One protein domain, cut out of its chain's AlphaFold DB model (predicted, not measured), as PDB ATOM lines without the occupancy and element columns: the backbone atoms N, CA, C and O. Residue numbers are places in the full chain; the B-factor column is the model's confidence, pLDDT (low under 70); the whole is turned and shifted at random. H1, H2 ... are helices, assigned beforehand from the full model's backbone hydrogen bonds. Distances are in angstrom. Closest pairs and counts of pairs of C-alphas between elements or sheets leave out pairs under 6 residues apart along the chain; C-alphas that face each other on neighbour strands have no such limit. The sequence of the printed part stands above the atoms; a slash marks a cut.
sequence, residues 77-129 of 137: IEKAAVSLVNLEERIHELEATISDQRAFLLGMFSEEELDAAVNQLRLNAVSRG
ATOM      1  N   ILE A  77     -10.415 -29.231   9.055       84.88
ATOM      2  CA  ILE A  77     -10.392 -29.872   7.738       84.88
ATOM      3  C   ILE A  77     -11.795 -30.036   7.146       84.88
ATOM      4  O   ILE A  77     -11.980 -29.755   5.968       84.88
ATOM      5  N   GLU A  78     -12.805 -30.381   7.950       80.19
ATOM      6  CA  GLU A  78     -14.199 -30.440   7.489       80.19
ATOM      7  C   GLU A  78     -14.715 -29.053   7.095       80.19
ATOM      8  O   GLU A  78     -15.376 -28.911   6.071       80.19
ATOM      9  N   LYS A  79     -14.359 -28.004   7.850       85.44
ATOM     10  CA  LYS A  79     -14.697 -26.621   7.469       85.44
ATOM     11  C   LYS A  79     -14.048 -26.215   6.149       85.44
ATOM     12  O   LYS A  79     -14.702 -25.581   5.325       85.44
ATOM     13  N   ALA A  80     -12.778 -26.571   5.952       88.19
ATOM     14  CA  ALA A  80     -12.076 -26.309   4.702       88.19
ATOM     15  C   ALA A  80     -12.714 -27.075   3.533       88.19
ATOM     16  O   ALA A  80     -12.954 -26.480   2.489       88.19
ATOM     17  N   ALA A  81     -13.064 -28.350   3.728       87.94
ATOM     18  CA  ALA A  81     -13.736 -29.167   2.720       87.94
ATOM     19  C   ALA A  81     -15.107 -28.592   2.329       87.94
ATOM     20  O   ALA A  81     -15.376 -28.426   1.147       87.94
ATOM     21  N   VAL A  82     -15.937 -28.198   3.300       89.06
ATOM     22  CA  VAL A  82     -17.225 -27.532   3.026       89.06
ATOM     23  C   VAL A  82     -17.015 -26.219   2.273       89.06
ATOM     24  O   VAL A  82     -17.744 -25.918   1.335       89.06
ATOM     25  N   SER A  83     -16.002 -25.435   2.651       91.19
ATOM     26  CA  SER A  83     -15.683 -24.203   1.931       91.19
ATOM     27  C   SER A  83     -15.259 -24.464   0.487       91.19
ATOM     28  O   SER A  83     -15.590 -23.651  -0.368       91.19
ATOM     29  N   LEU A  84     -14.519 -25.543   0.217       92.50
ATOM     30  CA  LEU A  84     -14.123 -25.919  -1.141       92.50
ATOM     31  C   LEU A  84     -15.341 -26.322  -1.972       92.50
ATOM     32  O   LEU A  84     -15.541 -25.750  -3.035       92.50
ATOM     33  N   VAL A  85     -16.200 -27.195  -1.443       90.81
ATOM     34  CA  VAL A  85     -17.439 -27.616  -2.118       90.81
ATOM     35  C   VAL A  85     -18.327 -26.414  -2.448       90.81
ATOM     36  O   VAL A  85     -18.766 -26.261  -3.580       90.81
ATOM     37  N   ASN A  86     -18.522 -25.489  -1.503       90.12
ATOM     38  CA  ASN A  86     -19.322 -24.285  -1.754       90.12
ATOM     39  C   ASN A  86     -18.711 -23.379  -2.840       90.12
ATOM     40  O   ASN A  86     -19.433 -22.670  -3.543       90.12
ATOM     41  N   LEU A  87     -17.378 -23.336  -2.947       93.62
ATOM     42  CA  LEU A  87     -16.706 -22.590  -4.011       93.62
ATOM     43  C   LEU A  87     -16.877 -23.283  -5.364       93.62
ATOM     44  O   LEU A  87     -17.103 -22.589  -6.350       93.62
ATOM     45  N   GLU A  88     -16.813 -24.614  -5.409       90.56
ATOM     46  CA  GLU A  88     -17.063 -25.412  -6.618       90.56
ATOM     47  C   GLU A  88     -18.502 -25.236  -7.120       90.56
ATOM     48  O   GLU A  88     -18.708 -24.926  -8.291       90.56
ATOM     49  N   GLU A  89     -19.495 -25.321  -6.231       89.44
ATOM     50  CA  GLU A  89     -20.902 -25.064  -6.574       89.44
ATOM     51  C   GLU A  89     -21.086 -23.659  -7.159       89.44
ATOM     52  O   GLU A  89     -21.705 -23.482  -8.208       89.44
ATOM     53  N   ARG A  90     -20.467 -22.653  -6.535       92.69
ATOM     54  CA  ARG A  90     -20.539 -21.270  -7.013       92.69
ATOM     55  C   ARG A  90     -19.825 -21.062  -8.350       92.69
ATOM     56  O   ARG A  90     -20.250 -20.210  -9.127       92.69
ATOM     57  N   ILE A  91     -18.748 -21.799  -8.628       93.44
ATOM     58  CA  ILE A  91     -18.103 -21.791  -9.949       93.44
ATOM     59  C   ILE A  91     -19.081 -22.329 -10.991       93.44
ATOM     60  O   ILE A  91     -19.302 -21.656 -11.994       93.44
ATOM     61  N   HIS A  92     -19.734 -23.460 -10.727       90.38
ATOM     62  CA  HIS A  92     -20.711 -24.032 -11.652       90.38
ATOM     63  C   HIS A  92     -21.914 -23.113 -11.908       90.38
ATOM     64  O   HIS A  92     -22.344 -22.965 -13.052       90.38
ATOM     65  N   GLU A  93     -22.429 -22.433 -10.882       91.00
ATOM     66  CA  GLU A  93     -23.489 -21.427 -11.054       91.00
ATOM     67  C   GLU A  93     -23.039 -20.253 -11.940       91.00
ATOM     68  O   GLU A  93     -23.794 -19.770 -12.792       91.00
ATOM     69  N   LEU A  94     -21.798 -19.788 -11.759       94.06
ATOM     70  CA  LEU A  94     -21.228 -18.714 -12.570       94.06
ATOM     71  C   LEU A  94     -20.981 -19.158 -14.013       94.06
ATOM     72  O   LEU A  94     -21.269 -18.391 -14.927       94.06
ATOM     73  N   GLU A  95     -20.497 -20.378 -14.234       91.69
ATOM     74  CA  GLU A  95     -20.324 -20.961 -15.569       91.69
ATOM     75  C   GLU A  95     -21.660 -21.063 -16.309       91.69
ATOM     76  O   GLU A  95     -21.756 -20.631 -17.460       91.69
ATOM     77  N   ALA A  96     -22.707 -21.550 -15.636       89.69
ATOM     78  CA  ALA A  96     -24.057 -21.595 -16.192       89.69
ATOM     79  C   ALA A  96     -24.558 -20.188 -16.555       89.69
ATOM     80  O   ALA A  96     -25.017 -19.959 -17.672       89.69
ATOM     81  N   THR A  97     -24.369 -19.214 -15.659       93.69
ATOM     82  CA  THR A  97     -24.753 -17.815 -15.903       93.69
ATOM     83  C   THR A  97     -24.006 -17.209 -17.096       93.69
ATOM     84  O   THR A  97     -24.607 -16.515 -17.916       93.69
ATOM     85  N   ILE A  98     -22.697 -17.459 -17.217       91.25
ATOM     86  CA  ILE A  98     -21.884 -16.992 -18.350       91.25
ATOM     87  C   ILE A  98     -22.371 -17.637 -19.649       91.25
ATOM     88  O   ILE A  98     -22.487 -16.946 -20.661       91.25
ATOM     89  N   SER A  99     -22.672 -18.937 -19.622       90.06
ATOM     90  CA  SER A  99     -23.198 -19.671 -20.773       90.06
ATOM     91  C   SER A  99     -24.529 -19.082 -21.250       90.06
ATOM     92  O   SER A  99     -24.665 -18.750 -22.429       90.06
ATOM     93  N   ASP A 100     -25.468 -18.848 -20.330       92.88
ATOM     94  CA  ASP A 100     -26.771 -18.251 -20.637       92.88
ATOM     95  C   ASP A 100     -26.627 -16.838 -21.218       92.88
ATOM     96  O   ASP A 100     -27.275 -16.488 -22.208       92.88
ATOM     97  N   GLN A 101     -25.733 -16.024 -20.650       92.06
ATOM     98  CA  GLN A 101     -25.436 -14.690 -21.175       92.06
ATOM     99  C   GLN A 101     -24.800 -14.745 -22.566       92.06
ATOM    100  O   GLN A 101     -25.172 -13.952 -23.432       92.06
ATOM    101  N   ARG A 102     -23.872 -15.679 -22.810       91.06
ATOM    102  CA  ARG A 102     -23.271 -15.869 -24.137       91.06
ATOM    103  C   ARG A 102     -24.340 -16.269 -25.147       91.06
ATOM    104  O   ARG A 102     -24.403 -15.664 -26.211       91.06
ATOM    105  N   ALA A 103     -25.213 -17.217 -24.805       90.06
ATOM    106  CA  ALA A 103     -26.313 -17.641 -25.668       90.06
ATOM    107  C   ALA A 103     -27.277 -16.486 -25.988       90.06
ATOM    108  O   ALA A 103     -27.658 -16.305 -27.143       90.06
ATOM    109  N   PHE A 104     -27.619 -15.661 -24.992       92.31
ATOM    110  CA  PHE A 104     -28.426 -14.457 -25.198       92.31
ATOM    111  C   PHE A 104     -27.754 -13.471 -26.168       92.31
ATOM    112  O   PHE A 104     -28.393 -12.995 -27.105       92.31
ATOM    113  N   LEU A 105     -26.461 -13.191 -25.977       92.88
ATOM    114  CA  LEU A 105     -25.708 -12.260 -26.821       92.88
ATOM    115  C   LEU A 105     -25.523 -12.782 -28.250       92.88
ATOM    116  O   LEU A 105     -25.649 -12.001 -29.188       92.88
ATOM    117  N   LEU A 106     -25.312 -14.085 -28.431       92.44
ATOM    118  CA  LEU A 106     -25.257 -14.723 -29.753       92.44
ATOM    119  C   LEU A 106     -26.612 -14.715 -30.480       92.44
ATOM    120  O   LEU A 106     -26.665 -14.874 -31.695       92.44
ATOM    121  N   GLY A 107     -27.717 -14.491 -29.762       89.56
ATOM    122  CA  GLY A 107     -29.012 -14.195 -30.376       89.56
ATOM    123  C   GLY A 107     -29.098 -12.791 -30.991       89.56
ATOM    124  O   GLY A 107     -30.013 -12.528 -31.769       89.56
ATOM    125  N   MET A 108     -28.174 -11.888 -30.644       92.56
ATOM    126  CA  MET A 108     -28.172 -10.480 -31.059       92.56
ATOM    127  C   MET A 108     -26.969 -10.091 -31.933       92.56
ATOM    128  O   MET A 108     -27.098  -9.184 -32.752       92.56
ATOM    129  N   PHE A 109     -25.825 -10.750 -31.754       92.50
ATOM    130  CA  PHE A 109     -24.544 -10.444 -32.397       92.50
ATOM    131  C   PHE A 109     -23.936 -11.701 -33.021       92.50
ATOM    132  O   PHE A 109     -24.283 -12.817 -32.626       92.50
ATOM    133  N   SER A 110     -23.010 -11.535 -33.970       90.25
ATOM    134  CA  SER A 110     -22.249 -12.680 -34.486       90.25
ATOM    135  C   SER A 110     -21.243 -13.192 -33.448       90.25
ATOM    136  O   SER A 110     -20.838 -12.469 -32.530       90.25
ATOM    137  N   GLU A 111     -20.823 -14.451 -33.588       90.12
ATOM    138  CA  GLU A 111     -19.815 -15.037 -32.699       90.12
ATOM    139  C   GLU A 111     -18.482 -14.281 -32.790       90.12
ATOM    140  O   GLU A 111     -17.869 -13.984 -31.768       90.12
ATOM    141  N   GLU A 112     -18.091 -13.857 -33.992       90.25
ATOM    142  CA  GLU A 112     -16.861 -13.099 -34.226       90.25
ATOM    143  C   GLU A 112     -16.892 -11.708 -33.578       90.25
ATOM    144  O   GLU A 112     -15.886 -11.267 -33.017       90.25
ATOM    145  N   GLU A 113     -18.034 -11.012 -33.633       89.38
ATOM    146  CA  GLU A 113     -18.212  -9.702 -32.992       89.38
ATOM    147  C   GLU A 113     -18.120  -9.813 -31.467       89.38
ATOM    148  O   GLU A 113     -17.442  -9.010 -30.813       89.38
ATOM    149  N   LEU A 114     -18.772 -10.832 -30.901       89.62
ATOM    150  CA  LEU A 114     -18.766 -11.083 -29.466       89.62
ATOM    151  C   LEU A 114     -17.364 -11.465 -28.971       89.62
ATOM    152  O   LEU A 114     -16.874 -10.891 -27.995       89.62
ATOM    153  N   ASP A 115     -16.688 -12.379 -29.667       87.50
ATOM    154  CA  ASP A 115     -15.348 -12.832 -29.299       87.50
ATOM    155  C   ASP A 115     -14.311 -11.706 -29.439       87.50
ATOM    156  O   ASP A 115     -13.440 -11.547 -28.574       87.50
ATOM    157  N   ALA A 116     -14.416 -10.860 -30.471       89.00
ATOM    158  CA  ALA A 116     -13.554  -9.689 -30.625       89.00
ATOM    159  C   ALA A 116     -13.726  -8.695 -29.464       89.00
ATOM    160  O   ALA A 116     -12.731  -8.237 -28.892       89.00
ATOM    161  N   ALA A 117     -14.970  -8.404 -29.065       88.38
ATOM    162  CA  ALA A 117     -15.264  -7.501 -27.954       88.38
ATOM    163  C   ALA A 117     -14.746  -8.048 -26.611       88.38
ATOM    164  O   ALA A 117     -14.096  -7.323 -25.847       88.38
ATOM    165  N   VAL A 118     -14.966  -9.339 -26.336       87.06
ATOM    166  CA  VAL A 118     -14.460 -10.005 -25.125       87.06
ATOM    167  C   VAL A 118     -12.932  -9.983 -25.089       87.06
ATOM    168  O   VAL A 118     -12.340  -9.642 -24.059       87.06
ATOM    169  N   ASN A 119     -12.271 -10.284 -26.208       84.75
ATOM    170  CA  ASN A 119     -10.813 -10.272 -26.296       84.75
ATOM    171  C   ASN A 119     -10.228  -8.870 -26.106       84.75
ATOM    172  O   ASN A 119      -9.248  -8.708 -25.376       84.75
ATOM    173  N   GLN A 120     -10.851  -7.841 -26.680       84.62
ATOM    174  CA  GLN A 120     -10.423  -6.456 -26.485       84.62
ATOM    175  C   GLN A 120     -10.550  -6.023 -25.016       84.62
ATOM    176  O   GLN A 120      -9.640  -5.393 -24.471       84.62
ATOM    177  N   LEU A 121     -11.644  -6.392 -24.342       84.19
ATOM    178  CA  LEU A 121     -11.831  -6.111 -22.915       84.19
ATOM    179  C   LEU A 121     -10.801  -6.840 -22.044       84.19
ATOM    180  O   LEU A 121     -10.241  -6.229 -21.131       84.19
ATOM    181  N   ARG A 122     -10.493  -8.105 -22.353       79.88
ATOM    182  CA  ARG A 122      -9.449  -8.881 -21.663       79.88
ATOM    183  C   ARG A 122      -8.070  -8.244 -21.822       79.88
ATOM    184  O   ARG A 122      -7.369  -8.065 -20.828       79.88
ATOM    185  N   LEU A 123      -7.697  -7.845 -23.039       75.88
ATOM    186  CA  LEU A 123      -6.429  -7.158 -23.308       75.88
ATOM    187  C   LEU A 123      -6.333  -5.837 -22.531       75.88
ATOM    188  O   LEU A 123      -5.331  -5.587 -21.863       75.88
ATOM    189  N   ASN A 124      -7.406  -5.040 -22.529       73.69
ATOM    190  CA  ASN A 124      -7.469  -3.783 -21.779       73.69
ATOM    191  C   ASN A 124      -7.372  -3.988 -20.257       73.69
ATOM    192  O   ASN A 124      -6.797  -3.149 -19.563       73.69
ATOM    193  N   ALA A 125      -7.917  -5.085 -19.725       63.84
ATOM    194  CA  ALA A 125      -7.800  -5.439 -18.314       63.84
ATOM    195  C   ALA A 125      -6.358  -5.840 -17.948       63.84
ATOM    196  O   ALA A 125      -5.807  -5.349 -16.961       63.84
ATOM    197  N   VAL A 126      -5.698  -6.651 -18.781       60.78
ATOM    198  CA  VAL A 126      -4.281  -7.016 -18.594       60.78
ATOM    199  C   VAL A 126      -3.389  -5.769 -18.607       60.78
ATOM    200  O   VAL A 126      -2.531  -5.618 -17.738       60.78
ATOM    201  N   SER A 127      -3.637  -4.816 -19.512       60.28
ATOM    202  CA  SER A 127      -2.903  -3.541 -19.553       60.28
ATOM    203  C   SER A 127      -3.124  -2.651 -18.323       60.28
ATOM    204  O   SER A 127      -2.276  -1.816 -18.018       60.28
ATOM    205  N   ARG A 128      -4.234  -2.825 -17.593       63.12
ATOM    206  CA  ARG A 128      -4.531  -2.109 -16.338       63.12
ATOM    207  C   ARG A 128      -3.944  -2.789 -15.094       63.12
ATOM    208  O   ARG A 128      -4.208  -2.339 -13.982       63.12
ATOM    209  N   GLY A 129      -3.160  -3.856 -15.258       54.97
ATOM    210  CA  GLY A 129      -2.531  -4.579 -14.148       54.97
ATOM    211  C   GLY A 129      -3.479  -5.503 -13.381       54.97
ATOM    212  O   GLY A 129      -3.105  -6.030 -12.334       54.97
TER     213      GLY A 129
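What this domain is: This is residues 77 to 129 of the 137 residues of an uncharacterized protein of Weissella confusa (UniProt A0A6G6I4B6). What shape do these coordinates draw? Two helices make an open V with arms of unequal length: the long H1 runs in to a corner at residues 107 to 110, and the shorter H2 runs out from it. Most of both arms stands free, residues 77 to 101 of H1 and residues 116 to 129, of which 116 to 127 belong to H2. What is it made of, and how large is it? The printed part has 53 residues with two named helices, H1 then H2, and no named strand, and its class is all helix; it is extended, with a radius of gyration of the C-alphas of 16.1 A and spans of 46 by 31 by 10 A, only just flat.

Where its parts are: Where does the first helix run? H1 holds residues 77 to 106, from C-alpha 77 at (-10.392, -29.872, 7.738) to C-alpha 106 at (-25.257, -14.723, -29.753), a length of 43.1 A. Where is the second? H2 holds residues 111 to 127, is 24.3 A long and ends with C-alpha 127 at (-2.903, -3.541, -19.553).

How they stand to each other: How do the helices stand to each other? H1 and H2 are close but not clearly touching, with 2 pairs of C-alphas within 8 A; the closest C-alphas, those of Leu 106 and Leu 114, are 7.4 A apart. They run opposite ways at a steep tilt of 49 degrees. What do the backbones show? In H1 and H2 every O i to N i+4 pair is within hydrogen-bond range.

The domain as a whole: How far does the printed part reach? The two C-alphas farthest apart, those of Ile 77 and Ser 110, are 47.1 A apart. Is the printed part whole? It has no cut, and the link from H1 to H2, 4 residues, is tight. Where is confidence low? The mean pLDDT of the printed part is 86.4, and residues 125 to 129 are under 70.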